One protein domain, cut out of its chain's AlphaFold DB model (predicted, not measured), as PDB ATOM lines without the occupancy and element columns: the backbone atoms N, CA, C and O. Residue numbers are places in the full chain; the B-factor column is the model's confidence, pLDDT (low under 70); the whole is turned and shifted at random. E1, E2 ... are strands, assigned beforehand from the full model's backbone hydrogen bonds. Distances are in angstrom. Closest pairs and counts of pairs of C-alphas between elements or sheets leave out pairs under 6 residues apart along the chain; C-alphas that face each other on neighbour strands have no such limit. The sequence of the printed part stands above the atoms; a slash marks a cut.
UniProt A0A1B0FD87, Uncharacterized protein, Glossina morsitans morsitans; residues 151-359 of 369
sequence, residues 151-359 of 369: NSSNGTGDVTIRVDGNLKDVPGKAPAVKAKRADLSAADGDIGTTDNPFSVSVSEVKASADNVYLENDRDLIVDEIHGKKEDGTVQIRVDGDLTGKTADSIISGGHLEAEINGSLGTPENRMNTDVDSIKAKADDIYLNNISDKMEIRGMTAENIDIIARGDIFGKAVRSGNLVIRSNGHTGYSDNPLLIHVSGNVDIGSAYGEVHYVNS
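This is residues 151 to 359 of the 369 residues of an uncharacterized protein of Glossina morsitans morsitans (UniProt A0A1B0FD87). The chain is wound in stacked turns, a solenoid whose strands lie side by side with those of the next turn, from E1 at one end to E16 and E17 at the other. The longer strands E9, E10, E12 and E14 bend round corners of the coil, and the stack of turns makes the longest axis. The printed part has 209 residues with no named helix and 17 named strands, E1 to E17 in chain order, in one branched sheet whose neighbour pairs are parallel. The class is all strand; the whole is compact, with a radius of gyration of the C-alphas of 17.2 A, yet elongated, spanning 54 by 31 by 30 A.

The sheet begins with E1, residues 158 to 163, 16.8 A long, from C-alpha 158 at (294.464, 223.820, 192.324). Then come E2, residues 181 to 186, also 16.8 A; E3, 198 to 201; E4, 204 to 208; E5, 212 to 216; E6, 220 to 226; E7, 233 to 238, 16.2 A; and E8, 242 to 244. E9, residues 250 to 260, bends by 126 degrees at residue 254, and E10, 271 to 281, by 134 degrees at residue 274. E11 is residues 284 to 289. E12, residues 293 to 308, is the longest strand by residues; it bends by 175 degrees at residue 298, and its first and last C-alphas are 8.2 A apart. E13 is residues 311 to 314; E14, 317 to 326, bends by 127 degrees at residue 320. E15 is 337 to 341, E16 345 to 349, and E17 356 to 358, ending with C-alpha 358 at (253.194, 219.645, 171.548).

E12 has E10 and E11 on one side and E13 and E14 on the other side. N 278 and O 295 of E10 and E12 are 2.9 A apart, within hydrogen-bond range; so are N 304 and O 321 of E12 and E14, at 3.0 A. E9 has E6 and E7 on one side and E10 on the other side, with N 256 and O 277 at 2.9 A. Toward one end, E1, E2, E4 and E6 are successive parallel neighbours, with N 161 and O 183 of E1 and E2 at 2.8 A. E3 is an edge strand beside E5. Toward the other end, E15 and E16 lie on one side of E14, and N 339 and O 357 of E15 and E17 are 2.9 A apart. E1 and E17 are apart.

The C-alphas of Ser 153 and Ser 333, the two farthest apart, are 57.8 A from each other. The printed part has no cut. The links E1 to E2 and E2 to E3 are long, with 17 and 11 residues. Residues 177 to 178 pair in parallel with residues 200 to 201 of E3. The mean pLDDT of the printed part is 95.9, and the model's confidence is low at residues 153 to 155, where the pLDDT is under 70.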
ATOM      1  N   ASN A 151     295.063 233.698 192.113       79.25
ATOM      2  CA  ASN A 151     295.672 233.185 190.888       79.25
ATOM      3  C   ASN A 151     296.727 232.128 191.215       79.25
ATOM      4  O   ASN A 151     297.717 232.413 191.892       79.25
ATOM      5  N   SER A 152     296.567 230.920 190.675       82.56
ATOM      6  CA  SER A 152     297.684 229.976 190.601       82.56
ATOM      7  C   SER A 152     298.721 230.517 189.611       82.56
ATOM      8  O   SER A 152     298.341 230.972 188.533       82.56
ATOM      9  N   SER A 153     300.015 230.466 189.950       63.75
ATOM     10  CA  SER A 153     301.106 231.178 189.253       63.75
ATOM     11  C   SER A 153     301.161 230.978 187.732       63.75
ATOM     12  O   SER A 153     301.598 231.887 187.037       63.75
ATOM     13  N   ASN A 154     300.632 229.861 187.215       69.62
ATOM     14  CA  ASN A 154     300.474 229.592 185.779       69.62
ATOM     15  C   ASN A 154     299.047 229.146 185.382       69.62
ATOM     16  O   ASN A 154     298.848 228.620 184.291       69.62
ATOM     17  N   GLY A 155     298.057 229.270 186.272       65.94
ATOM     18  CA  GLY A 155     296.707 228.725 186.070       65.94
ATOM     19  C   GLY A 155     296.643 227.191 186.047       65.94
ATOM     20  O   GLY A 155     295.627 226.632 185.658       65.94
ATOM     21  N   THR A 156     297.720 226.505 186.440       77.62
ATOM     22  CA  THR A 156     297.834 225.036 186.375       77.62
ATOM     23  C   THR A 156     297.643 224.341 187.717       77.62
ATOM     24  O   THR A 156     297.525 223.118 187.745       77.62
ATOM     25  N   GLY A 157     297.693 225.087 188.820       87.44
ATOM     26  CA  GLY A 157     297.490 224.551 190.159       87.44
ATOM     27  C   GLY A 157     296.025 224.532 190.567       87.44
ATOM     28  O   GLY A 157     295.158 225.070 189.871       87.44
ATOM     29  N   ASP A 158     295.787 223.948 191.732       92.62
ATOM     30  CA  ASP A 158     294.464 223.820 192.324       92.62
ATOM     31  C   ASP A 158     294.292 224.879 193.415       92.62
ATOM     32  O   ASP A 158     295.226 225.183 194.163       92.62
ATOM     33  N   VAL A 159     293.094 225.447 193.506       94.75
ATOM     34  CA  VAL A 159     292.707 226.395 194.550       94.75
ATOM     35  C   VAL A 159     291.662 225.738 195.436       94.75
ATOM     36  O   VAL A 159     290.732 225.098 194.952       94.75
ATOM     37  N   THR A 160     291.811 225.895 196.746       94.94
ATOM     38  CA  THR A 160     290.832 225.429 197.726       94.94
ATOM     39  C   THR A 160     290.466 226.567 198.660       94.94
ATOM     40  O   THR A 160     291.347 227.161 199.276       94.94
ATOM     41  N   ILE A 161     289.171 226.853 198.767       95.06
ATOM     42  CA  ILE A 161     288.618 227.911 199.609       95.06
ATOM     43  C   ILE A 161     287.547 227.285 200.492       95.06
ATOM     44  O   ILE A 161     286.608 226.664 199.998       95.06
ATOM     45  N   ARG A 162     287.697 227.449 201.806       95.38
ATOM     46  CA  ARG A 162     286.709 227.027 202.800       95.38
ATOM     47  C   ARG A 162     286.381 228.207 203.692       95.38
ATOM     48  O   ARG A 162     287.298 228.836 204.216       95.38
ATOM     49  N   VAL A 163     285.098 228.495 203.840       93.00
ATOM     50  CA  VAL A 163     284.589 229.571 204.688       93.00
ATOM     51  C   VAL A 163     283.416 229.064 205.523       93.00
ATOM     52  O   VAL A 163     282.668 228.193 205.084       93.00
ATOM     53  N   ASP A 164     283.242 229.623 206.718       89.12
ATOM     54  CA  ASP A 164     282.099 229.276 207.575       89.12
ATOM     55  C   ASP A 164     280.822 230.018 207.146       89.12
ATOM     56  O   ASP A 164     279.721 229.522 207.346       89.12
ATOM     57  N   GLY A 165     280.962 231.197 206.532       92.25
ATOM     58  CA  GLY A 165     279.851 232.010 206.033       92.25
ATOM     59  C   GLY A 165     279.801 232.068 204.508       92.25
ATOM     60  O   GLY A 165     280.081 231.099 203.819       92.25
ATOM     61  N   ASN A 166     279.463 233.236 203.965       94.00
ATOM     62  CA  ASN A 166     279.333 233.406 202.517       94.00
ATOM     63  C   ASN A 166     280.693 233.571 201.827       94.00
ATOM     64  O   ASN A 166     281.497 234.408 202.242       94.00
ATOM     65  N   LEU A 167     280.889 232.880 200.704       95.06
ATOM     66  CA  LEU A 167     281.975 233.139 199.766       95.06
ATOM     67  C   LEU A 167     281.472 234.093 198.679       95.06
ATOM     68  O   LEU A 167     280.641 233.719 197.859       95.06
ATOM     69  N   LYS A 168     281.954 235.338 198.668       91.44
ATOM     70  CA  LYS A 168     281.479 236.373 197.740       91.44
ATOM     71  C   LYS A 168     282.594 236.864 196.841       91.44
ATOM     72  O   LYS A 168     283.713 237.070 197.299       91.44
ATOM     73  N   ASP A 169     282.238 237.107 195.587       88.50
ATOM     74  CA  ASP A 169     283.102 237.801 194.645       88.50
ATOM     75  C   ASP A 169     283.060 239.317 194.887       88.50
ATOM     76  O   ASP A 169     282.100 239.869 195.438       88.50
ATOM     77  N   VAL A 170     284.107 239.989 194.438       83.56
ATOM     78  CA  VAL A 170     284.202 241.429 194.307       83.56
ATOM     79  C   VAL A 170     283.500 241.875 193.019       83.56
ATOM     80  O   VAL A 170     283.996 241.601 191.925       83.56
ATOM     81  N   PRO A 171     282.409 242.660 193.103       79.62
ATOM     82  CA  PRO A 171     281.749 243.172 191.908       79.62
ATOM     83  C   PRO A 171     282.720 243.938 191.000       79.62
ATOM     84  O   PRO A 171     283.447 244.826 191.453       79.62
ATOM     85  N   GLY A 172     282.717 243.596 189.711       77.25
ATOM     86  CA  GLY A 172     283.549 244.237 188.690       77.25
ATOM     87  C   GLY A 172     285.006 243.763 188.622       77.25
ATOM     88  O   GLY A 172     285.765 244.329 187.837       77.25
ATOM     89  N   LYS A 173     285.410 242.744 189.398       78.38
ATOM     90  CA  LYS A 173     286.761 242.153 189.348       78.38
ATOM     91  C   LYS A 173     286.731 240.653 189.026       78.38
ATOM     92  O   LYS A 173     287.175 239.834 189.818       78.38
ATOM     93  N   ALA A 174     286.260 240.308 187.831       83.12
ATOM     94  CA  ALA A 174     286.238 238.928 187.344       83.12
ATOM     95  C   ALA A 174     287.539 238.535 186.598       83.12
ATOM     96  O   ALA A 174     288.102 239.369 185.879       83.12
ATOM     97  N   PRO A 175     288.008 237.274 186.707       89.56
ATOM     98  CA  PRO A 175     287.525 236.244 187.631       89.56
ATOM     99  C   PRO A 175     288.104 236.424 189.049       89.56
ATOM    100  O   PRO A 175     289.258 236.845 189.210       89.56
ATOM    101  N   ALA A 176     287.342 236.023 190.071       92.50
ATOM    102  CA  ALA A 176     287.833 235.917 191.447       92.50
ATOM    103  C   ALA A 176     288.893 234.817 191.586       92.50
ATOM    104  O   ALA A 176     289.879 234.987 192.305       92.50
ATOM    105  N   VAL A 177     288.719 233.685 190.893       93.94
ATOM    106  CA  VAL A 177     289.669 232.562 190.935       93.94
ATOM    107  C   VAL A 177     290.124 232.173 189.537       93.94
ATOM    108  O   VAL A 177     289.313 231.786 188.698       93.94
ATOM    109  N   LYS A 178     291.442 232.174 189.312       93.75
ATOM    110  CA  LYS A 178     292.060 231.608 188.106       93.75
ATOM    111  C   LYS A 178     292.991 230.458 188.466       93.75
ATOM    112  O   LYS A 178     294.055 230.641 189.067       93.75
ATOM    113  N   ALA A 179     292.599 229.259 188.062       94.56
ATOM    114  CA  ALA A 179     293.281 228.018 188.408       94.56
ATOM    115  C   ALA A 179     292.977 226.923 187.376       94.56
ATOM    116  O   ALA A 179     292.238 227.145 186.415       94.56
ATOM    117  N   LYS A 180     293.530 225.727 187.584       95.38
ATOM    118  CA  LYS A 180     293.097 224.529 186.860       95.38
ATOM    119  C   LYS A 180     291.818 223.985 187.484       95.38
ATOM    120  O   LYS A 180     290.853 223.732 186.767       95.38
ATOM    121  N   ARG A 181     291.826 223.843 188.811       96.19
ATOM    122  CA  ARG A 181     290.711 223.352 189.622       96.19
ATOM    123  C   ARG A 181     290.373 224.337 190.736       96.19
ATOM    124  O   ARG A 181     291.286 224.883 191.358       96.19
ATOM    125  N   ALA A 182     289.087 224.498 191.025       97.62
ATOM    126  CA  ALA A 182     288.602 225.160 192.232       97.62
ATOM    127  C   ALA A 182     287.804 224.186 193.112       97.62
ATOM    128  O   ALA A 182     286.918 223.487 192.634       97.62
ATOM    129  N   ASP A 183     288.128 224.158 194.402       97.94
ATOM    130  CA  ASP A 183     287.399 223.446 195.454       97.94
ATOM    131  C   ASP A 183     286.835 224.482 196.422       97.94
ATOM    132  O   ASP A 183     287.586 225.118 197.167       97.94
ATOM    133  N   LEU A 184     285.534 224.725 196.338       98.31
ATOM    134  CA  LEU A 184     284.865 225.835 197.001       98.31
ATOM    135  C   LEU A 184     283.875 225.295 198.032       98.31
ATOM    136  O   LEU A 184     283.015 224.479 197.713       98.31
ATOM    137  N   SER A 185     283.966 225.759 199.273       97.75
ATOM    138  CA  SER A 185     283.042 225.339 200.322       97.75
ATOM    139  C   SER A 185     282.644 226.496 201.228       97.75
ATOM    140  O   SER A 185     283.508 227.216 201.732       97.75
ATOM    141  N   ALA A 186     281.336 226.632 201.440       97.50
ATOM    142  CA  ALA A 186     280.716 227.515 202.421       97.50
ATOM    143  C   ALA A 186     279.852 226.665 203.366       97.50
ATOM    144  O   ALA A 186     278.899 226.038 202.916       97.50
ATOM    145  N   ALA A 187     280.225 226.567 204.646       89.50
ATOM    146  CA  ALA A 187     279.595 225.620 205.572       89.50
ATOM    147  C   ALA A 187     278.166 226.027 205.974       89.50
ATOM    148  O   ALA A 187     277.261 225.206 205.871       89.50
ATOM    149  N   ASP A 188     277.977 227.287 206.378       91.25
ATOM    150  CA  ASP A 188     276.690 227.870 206.783       91.25
ATOM    151  C   ASP A 188     276.399 229.137 205.954       91.25
ATOM    152  O   ASP A 188     276.077 230.213 206.475       91.25
ATOM    153  N   GLY A 189     276.602 229.049 204.639       95.75
ATOM    154  CA  GLY A 189     276.406 230.181 203.747       95.75
ATOM    155  C   GLY A 189     276.407 229.821 202.272       95.75
ATOM    156  O   GLY A 189     276.474 228.656 201.883       95.75
ATOM    157  N   ASP A 190     276.342 230.866 201.454       98.25
ATOM    158  CA  ASP A 190     276.253 230.767 200.002       98.25
ATOM    159  C   ASP A 190     277.621 230.954 199.331       98.25
ATOM    160  O   ASP A 190     278.476 231.704 199.814       98.25
ATOM    161  N   ILE A 191     277.802 230.335 198.163       98.38
ATOM    162  CA  ILE A 191     278.859 230.698 197.211       98.38
ATOM    163  C   ILE A 191     278.240 231.607 196.154       98.38
ATOM    164  O   ILE A 191     277.385 231.172 195.391       98.38
ATOM    165  N   GLY A 192     278.685 232.858 196.089       97.44
ATOM    166  CA  GLY A 192     278.134 233.868 195.196       97.44
ATOM    167  C   GLY A 192     276.713 234.288 195.574       97.44
ATOM    168  O   GLY A 192     276.207 234.006 196.658       97.44
ATOM    169  N   THR A 193     276.072 235.017 194.668       96.31
ATOM    170  CA  THR A 193     274.662 235.423 194.746       96.31
ATOM    171  C   THR A 193     274.061 235.424 193.340       96.31
ATOM    172  O   THR A 193     274.802 235.411 192.363       96.31
ATOM    173  N   THR A 194     272.738 235.509 193.206       94.06
ATOM    174  CA  THR A 194     272.074 235.580 191.888       94.06
ATOM    175  C   THR A 194     272.545 236.763 191.029       94.06
ATOM    176  O   THR A 194     272.735 236.616 189.819       94.06
ATOM    177  N   ASP A 195     272.741 237.928 191.658       92.94
ATOM    178  CA  ASP A 195     273.127 239.172 190.977       92.94
ATOM    179  C   ASP A 195     274.642 239.289 190.769       92.94
ATOM    180  O   ASP A 195     275.099 240.009 189.884       92.94
ATOM    181  N   ASN A 196     275.421 238.586 191.589       94.50
ATOM    182  CA  ASN A 196     276.875 238.533 191.514       94.50
ATOM    183  C   ASN A 196     277.328 237.096 191.815       94.50
ATOM    184  O   ASN A 196     277.654 236.796 192.975       94.50
ATOM    185  N   PRO A 197     277.254 236.190 190.818       96.88
ATOM    186  CA  PRO A 197     277.789 234.841 190.943       96.88
ATOM    187  C   PRO A 197     279.280 234.883 191.263       96.88
ATOM    188  O   PRO A 197     279.959 235.872 190.999       96.88
ATOM    189  N   PHE A 198     279.798 233.813 191.853       97.50
ATOM    190  CA  PHE A 198     281.222 233.707 192.113       97.50
ATOM    191  C   PHE A 198     281.962 233.373 190.815       97.50
ATOM    192  O   PHE A 198     281.745 232.302 190.239       97.50
ATOM    193  N   SER A 199     282.802 234.301 190.349       96.75
ATOM    194  CA  SER A 199     283.457 234.212 189.051       96.75
ATOM    195  C   SER A 199     284.718 233.368 189.112       96.75
ATOM    196  O   SER A 199     285.675 233.661 189.840       96.75
ATOM    197  N   VAL A 200     284.737 232.303 188.322       96.94
ATOM    198  CA  VAL A 200     285.868 231.393 188.209       96.94
ATOM    199  C   VAL A 200     286.336 231.304 186.762       96.94
ATOM    200  O   VAL A 200     285.610 231.544 185.808       96.94
ATOM    201  N   SER A 201     287.610 230.986 186.605       96.38
ATOM    202  CA  SER A 201     288.238 230.733 185.319       96.38
ATOM    203  C   SER A 201     289.056 229.464 185.515       96.38
ATOM    204  O   SER A 201     290.270 229.503 185.770       96.38
ATOM    205  N   VAL A 202     288.354 228.328 185.493       97.00
ATOM    206  CA  VAL A 202     288.874 226.993 185.810       97.00
ATOM    207  C   VAL A 202     288.383 225.948 184.816       97.00
ATOM    208  O   VAL A 202     287.396 226.148 184.118       97.00
ATOM    209  N   SER A 203     289.103 224.832 184.738       97.31
ATOM    210  CA  SER A 203     288.695 223.672 183.940       97.31
ATOM    211  C   SER A 203     287.925 222.647 184.767       97.31
ATOM    212  O   SER A 203     287.189 221.855 184.198       97.31
ATOM    213  N   GLU A 204     288.102 222.632 186.091       98.25
ATOM    214  CA  GLU A 204     287.426 221.701 186.994       98.25
ATOM    215  C   GLU A 204     286.886 222.422 188.234       98.25
ATOM    216  O   GLU A 204     287.573 223.270 188.812       98.25
ATOM    217  N   VAL A 205     285.685 222.055 188.685       98.56
ATOM    218  CA  VAL A 205     285.102 222.585 189.920       98.56
ATOM    219  C   VAL A 205     284.538 221.497 190.825       98.56
ATOM    220  O   VAL A 205     283.901 220.544 190.378       98.56
ATOM    221  N   LYS A 206     284.740 221.701 192.124       98.62
ATOM    222  CA  LYS A 206     283.970 221.101 193.207       98.62
ATOM    223  C   LYS A 206     283.392 222.227 194.060       98.62
ATOM    224  O   LYS A 206     284.142 223.124 194.443       98.62
ATOM    225  N   ALA A 207     282.095 222.199 194.355       98.69
ATOM    226  CA  ALA A 207     281.455 223.230 195.170       98.69
ATOM    227  C   ALA A 207     280.434 222.656 196.160       98.69
ATOM    228  O   ALA A 207     279.681 221.746 195.826       98.69
ATOM    229  N   SER A 208     280.377 223.203 197.374       98.50
ATOM    230  CA  SER A 208     279.358 222.846 198.369       98.50
ATOM    231  C   SER A 208     278.962 224.053 199.211       98.50
ATOM    232  O   SER A 208     279.835 224.685 199.806       98.50
ATOM    233  N   ALA A 209     277.666 224.350 199.282       98.44
ATOM    234  CA  ALA A 209     277.106 225.479 200.029       98.44
ATOM    235  C   ALA A 209     275.597 225.303 200.277       98.44
ATOM    236  O   ALA A 209     274.996 224.350 199.777       98.44
ATOM    237  N   ASP A 210     274.966 226.243 200.987       98.25
ATOM    238  CA  ASP A 210     273.499 226.319 201.043       98.25
ATOM    239  C   ASP A 210     272.927 226.599 199.644       98.25
ATOM    240  O   ASP A 210     272.110 225.830 199.126       98.25
ATOM    241  N   ASN A 211     273.425 227.657 199.001       98.69
ATOM    242  CA  ASN A 211     273.210 227.953 197.589       98.69
ATOM    243  C   ASN A 211     274.547 228.150 196.869       98.69
ATOM    244  O   ASN A 211     275.502 228.703 197.421       98.69
ATOM    245  N   VAL A 212     274.601 227.737 195.606       98.81
ATOM    246  CA  VAL A 212     275.788 227.869 194.757       98.81
ATOM    247  C   VAL A 212     275.419 228.698 193.537       98.81
ATOM    248  O   VAL A 212     274.589 228.282 192.741       98.81
ATOM    249  N   TYR A 213     276.053 229.851 193.368       98.69
ATOM    250  CA  TYR A 213     275.942 230.718 192.200       98.69
ATOM    251  C   TYR A 213     277.334 230.857 191.590       98.69
ATOM    252  O   TYR A 213     278.202 231.509 192.172       98.69
ATOM    253  N   LEU A 214     277.559 230.234 190.437       98.31
ATOM    254  CA  LEU A 214     278.862 230.192 189.773       98.31
ATOM    255  C   LEU A 214     278.770 230.703 188.340       98.31
ATOM    256  O   LEU A 214     277.815 230.402 187.625       98.31
ATOM    257  N   GLU A 215     279.802 231.424 187.914       98.25
ATOM    258  CA  GLU A 215     280.051 231.716 186.503       98.25
ATOM    259  C   GLU A 215     281.464 231.265 186.113       98.25
ATOM    260  O   GLU A 215     282.410 231.483 186.870       98.25
ATOM    261  N   ASN A 216     281.607 230.615 184.957       98.31
ATOM    262  CA  ASN A 216     282.893 230.189 184.405       98.31
ATOM    263  C   ASN A 216     283.042 230.646 182.952       98.31
ATOM    264  O   ASN A 216     282.115 230.518 182.158       98.31
ATOM    265  N   ASP A 217     284.223 231.147 182.602       97.44
ATOM    266  CA  ASP A 217     284.520 231.792 181.311       97.44
ATOM    267  C   ASP A 217     284.992 230.839 180.197       97.44
ATOM    268  O   ASP A 217     285.591 231.275 179.214       97.44
ATOM    269  N   ARG A 218     284.809 229.531 180.389       97.50
ATOM    270  CA  ARG A 218     285.304 228.466 179.507       97.50
ATOM    271  C   ARG A 218     284.584 227.147 179.795       97.50
ATOM    272  O   ARG A 218     283.806 227.073 180.747       97.50
ATOM    273  N   ASP A 219     284.940 226.084 179.075       98.56
ATOM    274  CA  ASP A 219     284.509 224.714 179.383       98.56
ATOM    275  C   ASP A 219     284.771 224.340 180.848       98.56
ATOM    276  O   ASP A 219     285.856 224.580 181.396       98.56
ATOM    277  N   LEU A 220     283.778 223.709 181.472       98.75
ATOM    278  CA  LEU A 220     283.786 223.369 182.885       98.75
ATOM    279  C   LEU A 220     283.506 221.884 183.111       98.75
ATOM    280  O   LEU A 220     282.454 221.353 182.753       98.75
ATOM    281  N   ILE A 221     284.436 221.227 183.796       98.62
ATOM    282  CA  ILE A 221     284.278 219.861 184.278       98.62
ATOM    283  C   ILE A 221     283.799 219.907 185.734       98.62
ATOM    284  O   ILE A 221     284.480 220.431 186.616       98.62
ATOM    285  N   VAL A 222     282.633 219.336 186.007       98.62
ATOM    286  CA  VAL A 222     282.067 219.229 187.354       98.62
ATOM    287  C   VAL A 222     282.542 217.939 188.008       98.62
ATOM    288  O   VAL A 222     282.263 216.851 187.514       98.62
ATOM    289  N   ASP A 223     283.231 218.054 189.140       98.44
ATOM    290  CA  ASP A 223     283.469 216.938 190.054       98.44
ATOM    291  C   ASP A 223     282.171 216.655 190.827       98.44
ATOM    292  O   ASP A 223     281.456 215.704 190.518       98.44
ATOM    293  N   GLU A 224     281.809 217.566 191.733       98.31
ATOM    294  CA  GLU A 224     280.578 217.553 192.529       98.31
ATOM    295  C   GLU A 224     280.134 218.995 192.807       98.31
ATOM    296  O   GLU A 224     280.957 219.831 193.196       98.31
ATOM    297  N   ILE A 225     278.843 219.298 192.652       98.75
ATOM    298  CA  ILE A 225     278.253 220.559 193.118       98.75
ATOM    299  C   ILE A 225     277.040 220.254 193.989       98.75
ATOM    300  O   ILE A 225     276.067 219.660 193.530       98.75
ATOM    301  N   HIS A 226     277.082 220.711 195.237       98.44
ATOM    302  CA  HIS A 226     276.029 220.486 196.217       98.44
ATOM    303  C   HIS A 226     275.488 221.814 196.754       98.44
ATOM    304  O   HIS A 226     276.175 222.532 197.477       98.44
ATOM    305  N   GLY A 227     274.242 222.122 196.404       98.06
ATOM    306  CA  GLY A 227     273.375 223.010 197.170       98.06
ATOM    307  C   GLY A 227     272.578 222.225 198.214       98.06
ATOM    308  O   GLY A 227     272.501 220.990 198.176       98.06
ATOM    309  N   LYS A 228     271.920 222.934 199.130       96.38
ATOM    310  CA  LYS A 228     271.024 222.319 200.112       96.38
ATOM    311  C   LYS A 228     269.865 221.589 199.419       96.38
ATOM    312  O   LYS A 228     269.234 222.105 198.501       96.38
ATOM    313  N   LYS A 229     269.574 220.363 199.865       89.75
ATOM    314  CA  LYS A 229     268.694 219.431 199.139       89.75
ATOM    315  C   LYS A 229     267.233 219.883 199.015       89.75
ATOM    316  O   LYS A 229     266.614 219.607 197.998       89.75
ATOM    317  N   GLU A 230     266.670 220.529 200.033       88.25
ATOM    318  CA  GLU A 230     265.232 220.850 200.043       88.25
ATOM    319  C   GLU A 230     264.903 222.160 199.313       88.25
ATOM    320  O   GLU A 230     263.920 222.236 198.581       88.25
ATOM    321  N   ASP A 231     265.720 223.191 199.517       92.44
ATOM    322  CA  ASP A 231     265.445 224.568 199.096       92.44
ATOM    323  C   ASP A 231     266.662 225.282 198.487       92.44
ATOM    324  O   ASP A 231     266.543 226.419 198.030       92.44
ATOM    325  N   GLY A 232     267.821 224.621 198.450       97.12
ATOM    326  CA  GLY A 232     269.048 225.182 197.903       97.12
ATOM    327  C   GLY A 232     268.986 225.312 196.387       97.12
ATOM    328  O   GLY A 232     268.548 224.406 195.673       97.12
ATOM    329  N   THR A 233     269.453 226.449 195.892       98.44
ATOM    330  CA  THR A 233     269.573 226.733 194.465       98.44
ATOM    331  C   THR A 233     271.017 226.567 194.026       98.44
ATOM    332  O   THR A 233     271.937 227.118 194.629       98.44
ATOM    333  N   VAL A 234     271.201 225.837 192.933       98.81
ATOM    334  CA  VAL A 234     272.443 225.794 192.174       98.81
ATOM    335  C   VAL A 234     272.212 226.543 190.866       98.81
ATOM    336  O   VAL A 234     271.490 226.068 189.994       98.81
ATOM    337  N   GLN A 235     272.798 227.728 190.738       98.81
ATOM    338  CA  GLN A 235     272.859 228.489 189.499       98.81
ATOM    339  C   GLN A 235     274.260 228.377 188.901       98.81
ATOM    340  O   GLN A 235     275.250 228.675 189.571       98.81
ATOM    341  N   ILE A 236     274.344 227.984 187.632       98.44
ATOM    342  CA  ILE A 236     275.619 227.840 186.929       98.44
ATOM    343  C   ILE A 236     275.524 228.520 185.568       98.44
ATOM    344  O   ILE A 236     274.628 228.219 184.775       98.44
ATOM    345  N   ARG A 237     276.470 229.419 185.299       98.69
ATOM    346  CA  ARG A 237     276.700 230.017 183.983       98.69
ATOM    347  C   ARG A 237     278.048 229.556 183.445       98.69
ATOM    348  O   ARG A 237     279.044 229.665 184.156       98.69
ATOM    349  N   VAL A 238     278.095 229.037 182.224       98.75
ATOM    350  CA  VAL A 238     279.345 228.547 181.614       98.75
ATOM    351  C   VAL A 238     279.459 229.055 180.185       98.75
ATOM    352  O   VAL A 238     278.554 228.839 179.384       98.75
ATOM    353  N   ASP A 239     280.576 229.705 179.862       98.44
ATOM    354  CA  ASP A 239     280.919 230.115 178.497       98.44
ATOM    355  C   ASP A 239     281.662 228.992 177.749       98.44
ATOM    356  O   ASP A 239     282.845 229.095 177.427       98.44
ATOM    357  N   GLY A 240     280.980 227.861 177.571       98.50
ATOM    358  CA  GLY A 240     281.523 226.630 177.000       98.50
ATOM    359  C   GLY A 240     280.688 225.415 177.397       98.50
ATOM    360  O   GLY A 240     279.563 225.562 177.879       98.50
ATOM    361  N   ASP A 241     281.240 224.216 177.232       98.81
ATOM    362  CA  ASP A 241     280.578 222.965 177.613       98.81
ATOM    363  C   ASP A 241     280.617 222.737 179.134       98.81
ATOM    364  O   ASP A 241     281.622 223.004 179.796       98.81
ATOM    365  N   LEU A 242     279.550 222.163 179.698       98.75
ATOM    366  CA  LEU A 242     279.523 221.655 181.074       98.75
ATOM    367  C   LEU A 242     279.424 220.131 181.056       98.75
ATOM    368  O   LEU A 242     278.425 219.576 180.603       98.75
ATOM    369  N   THR A 243     280.425 219.434 181.595       98.31
ATOM    370  CA  THR A 243     280.453 217.959 181.631       98.31
ATOM    371  C   THR A 243     280.808 217.421 183.012       98.31
ATOM    372  O   THR A 243     281.472 218.086 183.802       98.31
ATOM    373  N   GLY A 244     280.373 216.199 183.325       98.06
ATOM    374  CA  GLY A 244     280.795 215.507 184.542       98.06
ATOM    375  C   GLY A 244     282.223 214.972 184.413       98.06
ATOM    376  O   GLY A 244     282.587 214.408 183.381       98.06
ATOM    377  N   LYS A 245     283.028 215.103 185.470       97.50
ATOM    378  CA  LYS A 245     284.392 214.556 185.550       97.50
ATOM    379  C   LYS A 245     284.406 213.037 185.438       97.50
ATOM    380  O   LYS A 245     285.307 212.452 184.837       97.50
ATOM    381  N   THR A 246     283.427 212.408 186.072       95.50
ATOM    382  CA  THR A 246     283.240 210.961 186.127       95.50
ATOM    383  C   THR A 246     281.763 210.624 185.951       95.50
ATOM    384  O   THR A 246     280.907 211.505 186.014       95.50
ATOM    385  N   ALA A 247     281.448 209.336 185.797       92.56
ATOM    386  CA  ALA A 247     280.066 208.870 185.731       92.56
ATOM    387  C   ALA A 247     279.268 209.104 187.029       92.56
ATOM    388  O   ALA A 247     278.043 209.056 186.982       92.56
ATOM    389  N   ASP A 248     279.944 209.364 188.155       93.75
ATOM    390  CA  ASP A 248     279.324 209.656 189.454       93.75
ATOM    391  C   ASP A 248     279.220 211.165 189.730       93.75
ATOM    392  O   ASP A 248     278.613 211.576 190.719       93.75
ATOM    393  N   SER A 249     279.785 212.006 188.856       98.12
ATOM    394  CA  SER A 249     279.732 213.459 189.009       98.12
ATOM    395  C   SER A 249     278.294 213.951 188.984       98.12
ATOM    396  O   SER A 249     277.497 213.513 188.149       98.12
ATOM    397  N   ILE A 250     277.963 214.860 189.901       98.56
ATOM    398  CA  ILE A 250     276.579 215.247 190.164       98.56
ATOM    399  C   ILE A 250     276.439 216.728 190.505       98.56
ATOM    400  O   ILE A 250     277.296 217.321 191.162       98.56
ATOM    401  N   ILE A 251     275.307 217.297 190.096       98.75
ATOM    402  CA  ILE A 251     274.802 218.579 190.586       98.75
ATOM    403  C   ILE A 251     273.537 218.314 191.408       98.75
ATOM    404  O   ILE A 251     272.550 217.799 190.881       98.75
ATOM    405  N   SER A 252     273.537 218.651 192.695       98.56
ATOM    406  CA  SER A 252     272.393 218.416 193.586       98.56
ATOM    407  C   SER A 252     271.932 219.677 194.302       98.56
ATOM    408  O   SER A 252     272.742 220.538 194.637       98.56
ATOM    409  N   GLY A 253     270.644 219.741 194.618       98.00
ATOM    410  CA  GLY A 253     270.005 220.834 195.350       98.00
ATOM    411  C   GLY A 253     268.486 220.748 195.212       98.00
ATOM    412  O   GLY A 253     267.975 219.856 194.544       98.00
ATOM    413  N   GLY A 254     267.742 221.685 195.788       98.25
ATOM    414  CA  GLY A 254     266.309 221.790 195.499       98.25
ATOM    415  C   GLY A 254     266.058 222.220 194.048       98.25
ATOM    416  O   GLY A 254     265.145 221.723 193.376       98.25
ATOM    417  N   HIS A 255     266.877 223.144 193.537       98.38
ATOM    418  CA  HIS A 255     266.684 223.786 192.237       98.38
ATOM    419  C   HIS A 255     267.996 223.908 191.451       98.38
ATOM    420  O   HIS A 255     269.006 224.329 192.006       98.38
ATOM    421  N   LEU A 256     267.961 223.616 190.147       98.69
ATOM    422  CA  LEU A 256     269.050 223.907 189.208       98.69
ATOM    423  C   LEU A 256     268.617 224.970 188.193       98.69
ATOM    424  O   LEU A 256     267.604 224.804 187.513       98.69
ATOM    425  N   GLU A 257     269.410 226.030 188.059       98.69
ATOM    426  CA  GLU A 257     269.332 226.995 186.962       98.69
ATOM    427  C   GLU A 257     270.653 227.004 186.178       98.69
ATOM    428  O   GLU A 257     271.673 227.472 186.672       98.69
ATOM    429  N   ALA A 258     270.644 226.480 184.954       98.69
ATOM    430  CA  ALA A 258     271.832 226.369 184.109       98.69
ATOM    431  C   ALA A 258     271.700 227.230 182.844       98.69
ATOM    432  O   ALA A 258     270.722 227.100 182.104       98.69
ATOM    433  N   GLU A 259     272.688 228.083 182.576       98.81
ATOM    434  CA  GLU A 259     272.843 228.789 181.299       98.81
ATOM    435  C   GLU A 259     274.238 228.521 180.733       98.81
ATOM    436  O   GLU A 259     275.242 228.997 181.258       98.81
ATOM    437  N   ILE A 260     274.289 227.711 179.683       98.81
ATOM    438  CA  ILE A 260     275.512 227.127 179.135       98.81
ATOM    439  C   ILE A 260     275.632 227.581 177.675       98.81
ATOM    440  O   ILE A 260     274.723 227.342 176.886       98.81
ATOM    441  N   ASN A 261     276.726 228.243 177.297       98.56
ATOM    442  CA  ASN A 261     277.021 228.609 175.901       98.56
ATOM    443  C   ASN A 261     277.735 227.452 175.178       98.56
ATOM    444  O   ASN A 261     278.812 227.614 174.609       98.56
ATOM    445  N   GLY A 262     277.142 226.272 175.285       98.56
ATOM    446  CA  GLY A 262     277.668 224.993 174.834       98.56
ATOM    447  C   GLY A 262     276.715 223.888 175.272       98.56
ATOM    448  O   GLY A 262     275.536 224.144 175.534       98.56
ATOM    449  N   SER A 263     277.202 222.661 175.388       98.75
ATOM    450  CA  SER A 263     276.390 221.510 175.790       98.75
ATOM    451  C   SER A 263     276.361 221.316 177.306       98.75
ATOM    452  O   SER A 263     277.385 221.404 177.986       98.75
ATOM    453  N   LEU A 264     275.188 220.980 177.849       98.81
ATOM    454  CA  LEU A 264     275.034 220.443 179.201       98.81
ATOM    455  C   LEU A 264     275.083 218.912 179.136       98.81
ATOM    456  O   LEU A 264     274.073 218.263 178.865       98.81
ATOM    457  N   GLY A 265     276.253 218.340 179.404       98.56
ATOM    458  CA  GLY A 265     276.543 216.920 179.220       98.56
ATOM    459  C   GLY A 265     276.711 216.532 177.748       98.56
ATOM    460  O   GLY A 265     276.590 217.356 176.846       98.56
ATOM    461  N   THR A 266     276.983 215.251 177.503       97.56
ATOM    462  CA  THR A 266     277.045 214.660 176.153       97.56
ATOM    463  C   THR A 266     276.222 213.364 176.091       97.56
ATOM    464  O   THR A 266     275.844 212.831 177.142       97.56
ATOM    465  N   PRO A 267     275.946 212.799 174.896       95.69
ATOM    466  CA  PRO A 267     275.254 211.514 174.782       95.69
ATOM    467  C   PRO A 267     275.940 210.375 175.554       95.69
ATOM    468  O   PRO A 267     275.261 209.539 176.155       95.69
ATOM    469  N   GLU A 268     277.277 210.348 175.544       93.56
ATOM    470  CA  GLU A 268     278.111 209.339 176.204       93.56
ATOM    471  C   GLU A 268     278.375 209.652 177.681       93.56
ATOM    472  O   GLU A 268     278.629 208.734 178.460       93.56
ATOM    473  N   ASN A 269     278.322 210.929 178.067       95.19
ATOM    474  CA  ASN A 269     278.594 211.403 179.419       95.19
ATOM    475  C   ASN A 269     277.551 212.445 179.844       95.19
ATOM    476  O   ASN A 269     277.795 213.655 179.861       95.19
ATOM    477  N   ARG A 270     276.353 211.950 180.152       97.62
ATOM    478  CA  ARG A 270     275.224 212.761 180.623       97.62
ATOM    479  C   ARG A 270     275.555 213.398 181.962       97.62
ATOM    480  O   ARG A 270     276.128 212.743 182.830       97.62
ATOM    481  N   MET A 271     275.121 214.636 182.170       98.56
ATOM    482  CA  MET A 271     275.268 215.258 183.480       98.56
ATOM    483  C   MET A 271     274.250 214.658 184.458       98.56
ATOM    484  O   MET A 271     273.046 214.709 184.199       98.56
ATOM    485  N   ASN A 272     274.706 214.092 185.579       98.69
ATOM    486  CA  ASN A 272     273.788 213.639 186.619       98.69
ATOM    487  C   ASN A 272     273.313 214.811 187.479       98.69
ATOM    488  O   ASN A 272     274.097 215.671 187.888       98.69
ATOM    489  N   THR A 273     272.031 214.792 187.817       98.69
ATOM    490  CA  THR A 273     271.396 215.758 188.705       98.69
ATOM    491  C   THR A 273     270.561 215.055 189.770       98.69
ATOM    492  O   THR A 273     269.919 214.041 189.501       98.69
ATOM    493  N   ASP A 274     270.538 215.602 190.983       98.44
ATOM    494  CA  ASP A 274     269.559 215.264 192.027       98.44
ATOM    495  C   ASP A 274     268.846 216.553 192.430       98.44
ATOM    496  O   ASP A 274     269.252 217.216 193.387       98.44
ATOM    497  N   VAL A 275     267.861 216.953 191.616       98.50
ATOM    498  CA  VAL A 275     267.105 218.195 191.811       98.50
ATOM    499  C   VAL A 275     265.607 218.003 191.622       98.50
ATOM    500  O   VAL A 275     265.154 217.247 190.762       98.50
ATOM    501  N   ASP A 276     264.825 218.733 192.412       97.81
ATOM    502  CA  ASP A 276     263.360 218.705 192.340       97.81
ATOM    503  C   ASP A 276     262.821 219.590 191.211       97.81
ATOM    504  O   ASP A 276     261.717 219.369 190.708       97.81
ATOM    505  N   SER A 277     263.588 220.600 190.789       98.00
ATOM    506  CA  SER A 277     263.236 221.420 189.634       98.00
ATOM    507  C   SER A 277     264.448 221.879 188.842       98.00
ATOM    508  O   SER A 277     265.491 222.184 189.425       98.00
ATOM    509  N   ILE A 278     264.264 222.039 187.536       98.44
ATOM    510  CA  ILE A 278     265.306 222.483 186.620       98.44
ATOM    511  C   ILE A 278     264.811 223.586 185.683       98.44
ATOM    512  O   ILE A 278     263.704 223.535 185.130       98.44
ATOM    513  N   LYS A 279     265.671 224.581 185.478       98.56
ATOM    514  CA  LYS A 279     265.617 225.530 184.374       98.56
ATOM    515  C   LYS A 279     266.959 225.487 183.645       98.56
ATOM    516  O   LYS A 279     267.984 225.711 184.273       98.56
ATOM    517  N   ALA A 280     266.969 225.186 182.353       98.62
ATOM    518  CA  ALA A 280     268.214 225.000 181.610       98.62
ATOM    519  C   ALA A 280     268.150 225.604 180.206       98.62
ATOM    520  O   ALA A 280     267.164 225.439 179.485       98.62
ATOM    521  N   LYS A 281     269.220 226.287 179.812       98.81
ATOM    522  CA  LYS A 281     269.441 226.777 178.456       98.81
ATOM    523  C   LYS A 281     270.848 226.377 178.031       98.81
ATOM    524  O   LYS A 281     271.792 226.673 178.754       98.81
ATOM    525  N   ALA A 282     270.947 225.696 176.900       98.88
ATOM    526  CA  ALA A 282     272.198 225.205 176.338       98.88
ATOM    527  C   ALA A 282     272.053 225.044 174.819       98.88
ATOM    528  O   ALA A 282     270.938 225.160 174.302       98.88
ATOM    529  N   ASP A 283     273.146 224.752 174.120       98.75
ATOM    530  CA  ASP A 283     273.089 224.322 172.720       98.75
ATOM    531  C   ASP A 283     272.462 222.927 172.629       98.75
ATOM    532  O   ASP A 283     271.494 222.734 171.897       98.75
ATOM    533  N   ASP A 284     272.929 221.996 173.464       98.94
ATOM    534  CA  ASP A 284     272.365 220.659 173.652       98.94
ATOM    535  C   ASP A 284     272.287 220.294 175.144       98.94
ATOM    536  O   ASP A 284     273.069 220.776 175.966       98.94
ATOM    537  N   ILE A 285     271.338 219.432 175.519       98.94
ATOM    538  CA  ILE A 285     271.118 218.993 176.903       98.94
ATOM    539  C   ILE A 285     271.023 217.469 176.963       98.94
ATOM    540  O   ILE A 285     270.095 216.871 176.420       98.94
ATOM    541  N   TYR A 286     271.929 216.856 177.722       98.81
ATOM    542  CA  TYR A 286     271.982 215.425 178.000       98.81
ATOM    543  C   TYR A 286     272.116 215.202 179.507       98.81
ATOM    544  O   TYR A 286     273.187 215.398 180.084       98.81
ATOM    545  N   LEU A 287     271.034 214.774 180.163       97.44
ATOM    546  CA  LEU A 287     271.015 214.664 181.625       97.44
ATOM    547  C   LEU A 287     270.392 213.368 182.138       97.44
ATOM    548  O   LEU A 287     269.479 212.802 181.528       97.44
ATOM    549  N   ASN A 288     270.880 212.940 183.299       98.56
ATOM    550  CA  ASN A 288     270.259 211.924 184.135       98.56
ATOM    551  C   ASN A 288     269.767 212.601 185.409       98.56
ATOM    552  O   ASN A 288     270.582 213.113 186.167       98.56
ATOM    553  N   ASN A 289     268.474 212.559 185.698       98.50
ATOM    554  CA  ASN A 289     267.964 213.064 186.961       98.50
ATOM    555  C   ASN A 289     267.543 211.919 187.882       98.50
ATOM    556  O   ASN A 289     266.676 211.112 187.534       98.50
ATOM    557  N   ILE A 290     268.141 211.857 189.069       97.94
ATOM    558  CA  ILE A 290     267.925 210.772 190.027       97.94
ATOM    559  C   ILE A 290     266.907 211.108 191.117       97.94
ATOM    560  O   ILE A 290     266.680 210.254 191.967       97.94
ATOM    561  N   SER A 291     266.291 212.290 191.125       97.31
ATOM    562  CA  SER A 291     265.250 212.606 192.110       97.31
ATOM    563  C   SER A 291     263.952 211.831 191.827       97.31
ATOM    564  O   SER A 291     263.738 211.292 190.735       97.31
ATOM    565  N   ASP A 292     263.067 211.754 192.827       96.81
ATOM    566  CA  ASP A 292     261.758 211.089 192.695       96.81
ATOM    567  C   ASP A 292     260.780 211.869 191.811       96.81
ATOM    568  O   ASP A 292     259.803 211.311 191.311       96.81
ATOM    569  N   LYS A 293     261.045 213.158 191.601       96.12
ATOM    570  CA  LYS A 293     260.234 214.043 190.775       96.12
ATOM    571  C   LYS A 293     261.093 215.191 190.248       96.12
ATOM    572  O   LYS A 293     261.881 215.764 190.990       96.12
ATOM    573  N   MET A 294     260.891 215.572 188.996       97.50
ATOM    574  CA  MET A 294     261.568 216.710 188.388       97.50
ATOM    575  C   MET A 294     260.565 217.631 187.699       97.50
ATOM    576  O   MET A 294     259.940 217.268 186.701       97.50
ATOM    577  N   GLU A 295     260.449 218.851 188.212       97.81
ATOM    578  CA  GLU A 295     259.710 219.933 187.572       97.81
ATOM    579  C   GLU A 295     260.603 220.679 186.567       97.81
ATOM    580  O   GLU A 295     261.554 221.365 186.944       97.81
ATOM    581  N   ILE A 296     260.264 220.638 185.282       98.31
ATOM    582  CA  ILE A 296     260.856 221.522 184.279       98.31
ATOM    583  C   ILE A 296     260.158 222.886 184.333       98.31
ATOM    584  O   ILE A 296     259.029 223.063 183.857       98.31
ATOM    585  N   ARG A 297     260.874 223.881 184.858       97.19
ATOM    586  CA  ARG A 297     260.436 225.285 184.930       97.19
ATOM    587  C   ARG A 297     260.739 226.069 183.651       97.19
ATOM    588  O   ARG A 297     260.124 227.103 183.398       97.19
ATOM    589  N   GLY A 298     261.649 225.561 182.826       97.81
ATOM    590  CA  GLY A 298     261.937 226.067 181.488       97.81
ATOM    591  C   GLY A 298     263.179 225.404 180.910       97.81
ATOM    592  O   GLY A 298     264.213 225.391 181.559       97.81
ATOM    593  N   MET A 299     263.092 224.850 179.707       98.62
ATOM    594  CA  MET A 299     264.218 224.175 179.067       98.62
ATOM    595  C   MET A 299     264.303 224.542 177.591       98.62
ATOM    596  O   MET A 299     263.281 224.561 176.899       98.62
ATOM    597  N   THR A 300     265.490 224.904 177.112       98.69
ATOM    598  CA  THR A 300     265.713 225.297 175.715       98.69
ATOM    599  C   THR A 300     267.078 224.830 175.232       98.69
ATOM    600  O   THR A 300     268.081 225.207 175.829       98.69
ATOM    601  N   ALA A 301     267.087 224.024 174.172       98.69
ATOM    602  CA  ALA A 301     268.276 223.549 173.462       98.69
ATOM    603  C   ALA A 301     267.869 222.974 172.098       98.69
ATOM    604  O   ALA A 301     266.686 222.713 171.891       98.69
ATOM    605  N   GLU A 302     268.803 222.756 171.175       98.69
ATOM    606  CA  GLU A 302     268.510 222.092 169.901       98.69
ATOM    607  C   GLU A 302     268.145 220.622 170.134       98.69
ATOM    608  O   GLU A 302     267.062 220.186 169.731       98.69
ATOM    609  N   ASN A 303     268.979 219.876 170.864       98.81
ATOM    610  CA  ASN A 303     268.675 218.512 171.288       98.81
ATOM    611  C   ASN A 303     268.524 218.430 172.807       98.81
ATOM    612  O   ASN A 303     269.370 218.897 173.564       98.81
ATOM    613  N   ILE A 304     267.439 217.801 173.256       98.81
ATOM    614  CA  ILE A 304     267.201 217.502 174.670       98.81
ATOM    615  C   ILE A 304     267.014 215.993 174.817       98.81
ATOM    616  O   ILE A 304     266.078 215.435 174.246       98.81
ATOM    617  N   ASP A 305     267.860 215.345 175.615       98.81
ATOM    618  CA  ASP A 305     267.727 213.940 175.999       98.81
ATOM    619  C   ASP A 305     267.822 213.781 177.526       98.81
ATOM    620  O   ASP A 305     268.863 214.002 178.151       98.81
ATOM    621  N   ILE A 306     266.704 213.378 178.127       98.62
ATOM    622  CA  ILE A 306     266.533 213.260 179.573       98.62
ATOM    623  C   ILE A 306     266.238 211.812 179.948       98.62
ATOM    624  O   ILE A 306     265.293 211.202 179.443       98.62
ATOM    625  N   ILE A 307     266.981 211.305 180.928       98.50
ATOM    626  CA  ILE A 307     266.647 210.074 181.642       98.50
ATOM    627  C   ILE A 307     266.304 210.444 183.085       98.50
ATOM    628  O   ILE A 307     267.121 211.029 183.786       98.50
ATOM    629  N   ALA A 308     265.098 210.115 183.543       98.38
ATOM    630  CA  ALA A 308     264.626 210.447 184.883       98.38
ATOM    631  C   ALA A 308     264.273 209.184 185.680       98.38
ATOM    632  O   ALA A 308     263.501 208.336 185.226       98.38
ATOM    633  N   ARG A 309     264.796 209.071 186.908       98.25
ATOM    634  CA  ARG A 309     264.388 208.019 187.854       98.25
ATOM    635  C   ARG A 309     262.939 208.201 188.294       98.25
ATOM    636  O   ARG A 309     262.251 207.214 188.521       98.25
ATOM    637  N   GLY A 310     262.512 209.442 188.467       97.69
ATOM    638  CA  GLY A 310     261.206 209.797 188.994       97.69
ATOM    639  C   GLY A 310     260.192 210.219 187.942       97.69
ATOM    640  O   GLY A 310     260.325 209.917 186.752       97.69
ATOM    641  N   ASP A 311     259.188 210.948 188.414       98.44
ATOM    642  CA  ASP A 311     258.237 211.666 187.572       98.44
ATOM    643  C   ASP A 311     258.912 212.873 186.906       98.44
ATOM    644  O   ASP A 311     259.800 213.507 187.477       98.44
ATOM    645  N   ILE A 312     258.452 213.242 185.715       97.81
ATOM    646  CA  ILE A 312     258.864 214.457 185.015       97.81
ATOM    647  C   ILE A 312     257.628 215.228 184.565       97.81
ATOM    648  O   ILE A 312     256.743 214.696 183.901       97.81
ATOM    649  N   PHE A 313     257.534 216.498 184.942       96.31
ATOM    650  CA  PHE A 313     256.402 217.365 184.607       96.31
ATOM    651  C   PHE A 313     256.879 218.808 184.460       96.31
ATOM    652  O   PHE A 313     257.998 219.134 184.831       96.31
ATOM    653  N   GLY A 314     256.066 219.696 183.892       93.88
ATOM    654  CA  GLY A 314     256.491 221.078 183.658       93.88
ATOM    655  C   GLY A 314     255.800 221.721 182.466       93.88
ATOM    656  O   GLY A 314     254.950 221.105 181.820       93.88
ATOM    657  N   LYS A 315     256.123 222.992 182.193       82.19
ATOM    658  CA  LYS A 315     255.303 223.823 181.285       82.19
ATOM    659  C   LYS A 315     256.049 224.562 180.171       82.19
ATOM    660  O   LYS A 315     255.423 225.349 179.467       82.19
ATOM    661  N   ALA A 316     257.339 224.310 179.951       89.50
ATOM    662  CA  ALA A 316     258.065 224.963 178.857       89.50
ATOM    663  C   ALA A 316     259.326 224.201 178.421       89.50
ATOM    664  O   ALA A 316     260.430 224.579 178.803       89.50
ATOM    665  N   VAL A 317     259.172 223.174 177.584       97.75
ATOM    666  CA  VAL A 317     260.301 222.539 176.880       97.75
ATOM    667  C   VAL A 317     260.305 223.000 175.425       97.75
ATOM    668  O   VAL A 317     259.305 222.824 174.731       97.75
ATOM    669  N   ARG A 318     261.396 223.608 174.959       98.50
ATOM    670  CA  ARG A 318     261.564 224.051 173.566       98.50
ATOM    671  C   ARG A 318     262.796 223.390 172.967       98.50
ATOM    672  O   ARG A 318     263.873 223.554 173.532       98.50
ATOM    673  N   SER A 319     262.640 222.686 171.851       98.44
ATOM    674  CA  SER A 319     263.787 222.095 171.159       98.44
ATOM    675  C   SER A 319     263.542 221.759 169.696       98.44
ATOM    676  O   SER A 319     262.401 221.745 169.228       98.44
ATOM    677  N   GLY A 320     264.625 221.475 168.975       98.31
ATOM    678  CA  GLY A 320     264.576 220.806 167.682       98.31
ATOM    679  C   GLY A 320     264.173 219.343 167.847       98.31
ATOM    680  O   GLY A 320     263.223 218.891 167.213       98.31
ATOM    681  N   ASN A 321     264.819 218.624 168.768       98.62
ATOM    682  CA  ASN A 321     264.519 217.229 169.091       98.62
ATOM    683  C   ASN A 321     264.359 217.026 170.601       98.62
ATOM    684  O   ASN A 321     265.049 217.655 171.407       98.62
ATOM    685  N   LEU A 322     263.441 216.145 170.993       98.69
ATOM    686  CA  LEU A 322     263.168 215.829 172.390       98.69
ATOM    687  C   LEU A 322     263.073 214.324 172.610       98.69
ATOM    688  O   LEU A 322     262.241 213.647 172.005       98.69
ATOM    689  N   VAL A 323     263.875 213.845 173.552       98.75
ATOM    690  CA  VAL A 323     263.838 212.489 174.078       98.75
ATOM    691  C   VAL A 323     263.674 212.546 175.594       98.75
ATOM    692  O   VAL A 323     264.464 213.182 176.290       98.75
ATOM    693  N   ILE A 324     262.647 211.887 176.125       98.56
ATOM    694  CA  ILE A 324     262.424 211.756 177.569       98.56
ATOM    695  C   ILE A 324     262.136 210.296 177.893       98.56
ATOM    696  O   ILE A 324     261.224 209.690 177.330       98.56
ATOM    697  N   ARG A 325     262.889 209.747 178.845       98.50
ATOM    698  CA  ARG A 325     262.667 208.413 179.408       98.50
ATOM    699  C   ARG A 325     262.543 208.532 180.920       98.50
ATOM    700  O   ARG A 325     263.545 208.747 181.597       98.50
ATOM    701  N   SER A 326     261.331 208.401 181.447       98.06
ATOM    702  CA  SER A 326     261.080 208.398 182.892       98.06
ATOM    703  C   SER A 326     260.744 206.994 183.391       98.06
ATOM    704  O   SER A 326     260.074 206.228 182.696       98.06
ATOM    705  N   ASN A 327     261.141 206.634 184.614       98.38
ATOM    706  CA  ASN A 327     260.533 205.453 185.242       98.38
ATOM    707  C   ASN A 327     259.131 205.783 185.778       98.38
ATOM    708  O   ASN A 327     258.237 204.942 185.681       98.38
ATOM    709  N   GLY A 328     258.939 206.998 186.307       97.88
ATOM    710  CA  GLY A 328     257.649 207.528 186.749       97.88
ATOM    711  C   GLY A 328     256.823 208.130 185.610       97.88
ATOM    712  O   GLY A 328     257.090 207.880 184.432       97.88
ATOM    713  N   HIS A 329     255.824 208.942 185.935       98.12
ATOM    714  CA  HIS A 329     254.988 209.650 184.965       98.12
ATOM    715  C   HIS A 329     255.797 210.646 184.125       98.12
ATOM    716  O   HIS A 329     256.671 211.332 184.647       98.12
ATOM    717  N   THR A 330     255.462 210.779 182.839       97.81
ATOM    718  CA  THR A 330     255.852 211.954 182.045       97.81
ATOM    719  C   THR A 330     254.623 212.812 181.787       97.81
ATOM    720  O   THR A 330     253.844 212.547 180.873       97.81
ATOM    721  N   GLY A 331     254.459 213.853 182.599       97.25
ATOM    722  CA  GLY A 331     253.252 214.663 182.675       97.25
ATOM    723  C   GLY A 331     252.064 213.910 183.280       97.25
ATOM    724  O   GLY A 331     252.059 212.686 183.403       97.25
ATOM    725  N   TYR A 332     251.033 214.664 183.652       96.88
ATOM    726  CA  TYR A 332     249.794 214.133 184.228       96.88
ATOM    727  C   TYR A 332     248.594 214.497 183.352       96.88
ATOM    728  O   TYR A 332     248.659 215.423 182.547       96.88
ATOM    729  N   SER A 333     247.477 213.789 183.505       95.50
ATOM    730  CA  SER A 333     246.286 213.997 182.670       95.50
ATOM    731  C   SER A 333     245.657 215.388 182.836       95.50
ATOM    732  O   SER A 333     245.193 215.981 181.863       95.50
ATOM    733  N   ASP A 334     245.678 215.937 184.050       95.00
ATOM    734  CA  ASP A 334     245.223 217.290 184.389       95.00
ATOM    735  C   ASP A 334     246.328 218.353 184.253       95.00
ATOM    736  O   ASP A 334     246.058 219.557 184.267       95.00
ATOM    737  N   ASN A 335     247.573 217.909 184.087       94.44
ATOM    738  CA  ASN A 335     248.751 218.753 183.975       94.44
ATOM    739  C   ASN A 335     249.783 218.134 183.011       94.44
ATOM    740  O   ASN A 335     250.836 217.652 183.454       94.44
ATOM    741  N   PRO A 336     249.486 218.109 181.698       96.00
ATOM    742  CA  PRO A 336     250.369 217.491 180.721       96.00
ATOM    743  C   PRO A 336     251.669 218.285 180.584       96.00
ATOM    744  O   PRO A 336     251.686 219.510 180.739       96.00
ATOM    745  N   LEU A 337     252.755 217.594 180.232       97.19
ATOM    746  CA  LEU A 337     254.024 218.232 179.900       97.19
ATOM    747  C   LEU A 337     253.847 219.099 178.645       97.19
ATOM    748  O   LEU A 337     253.483 218.599 177.577       97.19
ATOM    749  N   LEU A 338     254.099 220.402 178.760       96.50
ATOM    750  CA  LEU A 338     253.980 221.311 177.618       96.50
ATOM    751  C   LEU A 338     255.312 221.424 176.884       96.50
ATOM    752  O   LEU A 338     256.313 221.881 177.448       96.50
ATOM    753  N   ILE A 339     255.294 221.047 175.608       97.88
ATOM    754  CA  ILE A 339     256.468 221.054 174.742       97.88
ATOM    755  C   ILE A 339     256.214 221.907 173.490       97.88
ATOM    756  O   ILE A 339     255.076 222.155 173.077       97.88
ATOM    757  N   HIS A 340     257.289 222.379 172.883       97.44
ATOM    758  CA  HIS A 340     257.302 223.069 171.604       97.44
ATOM    759  C   HIS A 340     258.492 222.528 170.817       97.44
ATOM    760  O   HIS A 340     259.591 223.077 170.890       97.44
ATOM    761  N   VAL A 341     258.267 221.396 170.149       97.88
ATOM    762  CA  VAL A 341     259.319 220.635 169.467       97.88
ATOM    763  C   VAL A 341     259.030 220.601 167.979       97.88
ATOM    764  O   VAL A 341     257.946 220.164 167.581       97.88
ATOM    765  N   SER A 342     259.975 221.089 167.178       96.88
ATOM    766  CA  SER A 342     259.821 221.202 165.723       96.88
ATOM    767  C   SER A 342     260.154 219.919 164.963       96.88
ATOM    768  O   SER A 342     259.630 219.713 163.868       96.88
ATOM    769  N   GLY A 343     261.025 219.083 165.524       96.75
ATOM    770  CA  GLY A 343     261.483 217.815 164.964       96.75
ATOM    771  C   GLY A 343     260.962 216.612 165.747       96.75
ATOM    772  O   GLY A 343     259.759 216.478 165.981       96.75
ATOM    773  N   ASN A 344     261.864 215.700 166.108       97.44
ATOM    774  CA  ASN A 344     261.488 214.407 166.675       97.44
ATOM    775  C   ASN A 344     261.062 214.521 168.143       97.44
ATOM    776  O   ASN A 344     261.710 215.197 168.939       97.44
ATOM    777  N   VAL A 345     260.002 213.793 168.501       98.31
ATOM    778  CA  VAL A 345     259.519 213.650 169.880       98.31
ATOM    779  C   VAL A 345     259.442 212.164 170.220       98.31
ATOM    780  O   VAL A 345     258.626 211.444 169.646       98.31
ATOM    781  N   ASP A 346     260.273 211.722 171.160       98.50
ATOM    782  CA  ASP A 346     260.255 210.378 171.748       98.50
ATOM    783  C   ASP A 346     260.104 210.507 173.268       98.50
ATOM    784  O   ASP A 346     261.034 210.890 173.975       98.50
ATOM    785  N   ILE A 347     258.899 210.259 173.777       98.38
ATOM    786  CA  ILE A 347     258.583 210.402 175.198       98.38
ATOM    787  C   ILE A 347     258.014 209.083 175.699       98.38
ATOM    788  O   ILE A 347     256.964 208.634 175.233       98.38
ATOM    789  N   GLY A 348     258.691 208.491 176.679       97.94
ATOM    790  CA  GLY A 348     258.331 207.210 177.260       97.94
ATOM    791  C   GLY A 348     258.332 207.228 178.782       97.94
ATOM    792  O   GLY A 348     259.108 207.937 179.423       97.94
ATOM    793  N   SER A 349     257.479 206.377 179.342       98.12
ATOM    794  CA  SER A 349     257.455 206.039 180.760       98.12
ATOM    795  C   SER A 349     257.550 204.522 180.926       98.12
ATOM    796  O   SER A 349     256.919 203.782 180.168       98.12
ATOM    797  N   ALA A 350     258.343 204.052 181.893       97.94
ATOM    798  CA  ALA A 350     258.470 202.624 182.180       97.94
ATOM    799  C   ALA A 350     257.297 202.077 183.013       97.94
ATOM    800  O   ALA A 350     256.811 200.981 182.734       97.94
ATOM    801  N   TYR A 351     256.854 202.823 184.033       96.81
ATOM    802  CA  TYR A 351     255.822 202.375 184.982       96.81
ATOM    803  C   TYR A 351     254.645 203.346 185.136       96.81
ATOM    804  O   TYR A 351     253.628 202.971 185.718       96.81
ATOM    805  N   GLY A 352     254.780 204.577 184.651       96.50
ATOM    806  CA  GLY A 352     253.764 205.619 184.725       96.50
ATOM    807  C   GLY A 352     253.029 205.845 183.404       96.50
ATOM    808  O   GLY A 352     253.167 205.113 182.424       96.50
ATOM    809  N   GLU A 353     252.226 206.902 183.394       97.62
ATOM    810  CA  GLU A 353     251.525 207.379 182.202       97.62
ATOM    811  C   GLU A 353     252.324 208.476 181.492       97.62
ATOM    812  O   GLU A 353     253.181 209.134 182.087       97.62
ATOM    813  N   VAL A 354     252.007 208.689 180.215       98.38
ATOM    814  CA  VAL A 354     252.591 209.751 179.393       98.38
ATOM    815  C   VAL A 354     251.482 210.694 178.935       98.38
ATOM    816  O   VAL A 354     250.606 210.300 178.168       98.38
ATOM    817  N   HIS A 355     251.550 211.949 179.375       98.19
ATOM    818  CA  HIS A 355     250.648 213.031 178.987       98.19
ATOM    819  C   HIS A 355     251.465 214.258 178.592       98.19
ATOM    820  O   HIS A 355     252.056 214.926 179.440       98.19
ATOM    821  N   TYR A 356     251.479 214.595 177.304       97.44
ATOM    822  CA  TYR A 356     252.145 215.799 176.813       97.44
ATOM    823  C   TYR A 356     251.325 216.501 175.731       97.44
ATOM    824  O   TYR A 356     250.495 215.894 175.053       97.44
ATOM    825  N   VAL A 357     251.578 217.797 175.559       96.44
ATOM    826  CA  VAL A 357     251.004 218.611 174.484       96.44
ATOM    827  C   VAL A 357     252.138 219.279 173.724       96.44
ATOM    828  O   VAL A 357     252.827 220.141 174.272       96.44
ATOM    829  N   ASN A 358     252.308 218.914 172.450       96.25
ATOM    830  CA  ASN A 358     253.194 219.645 171.548       96.25
ATOM    831  C   ASN A 358     252.450 220.827 170.918       96.25
ATOM    832  O   ASN A 358     251.505 220.657 170.150       96.25
ATOM    833  N   SER A 359     252.883 222.033 171.265       94.19
ATOM    834  CA  SER A 359     252.307 223.295 170.798       94.19
ATOM    835  C   SER A 359     252.945 223.828 169.511       94.19
ATOM    836  O   SER A 359     252.532 224.891 169.036       94.19
TER     837      SER A 359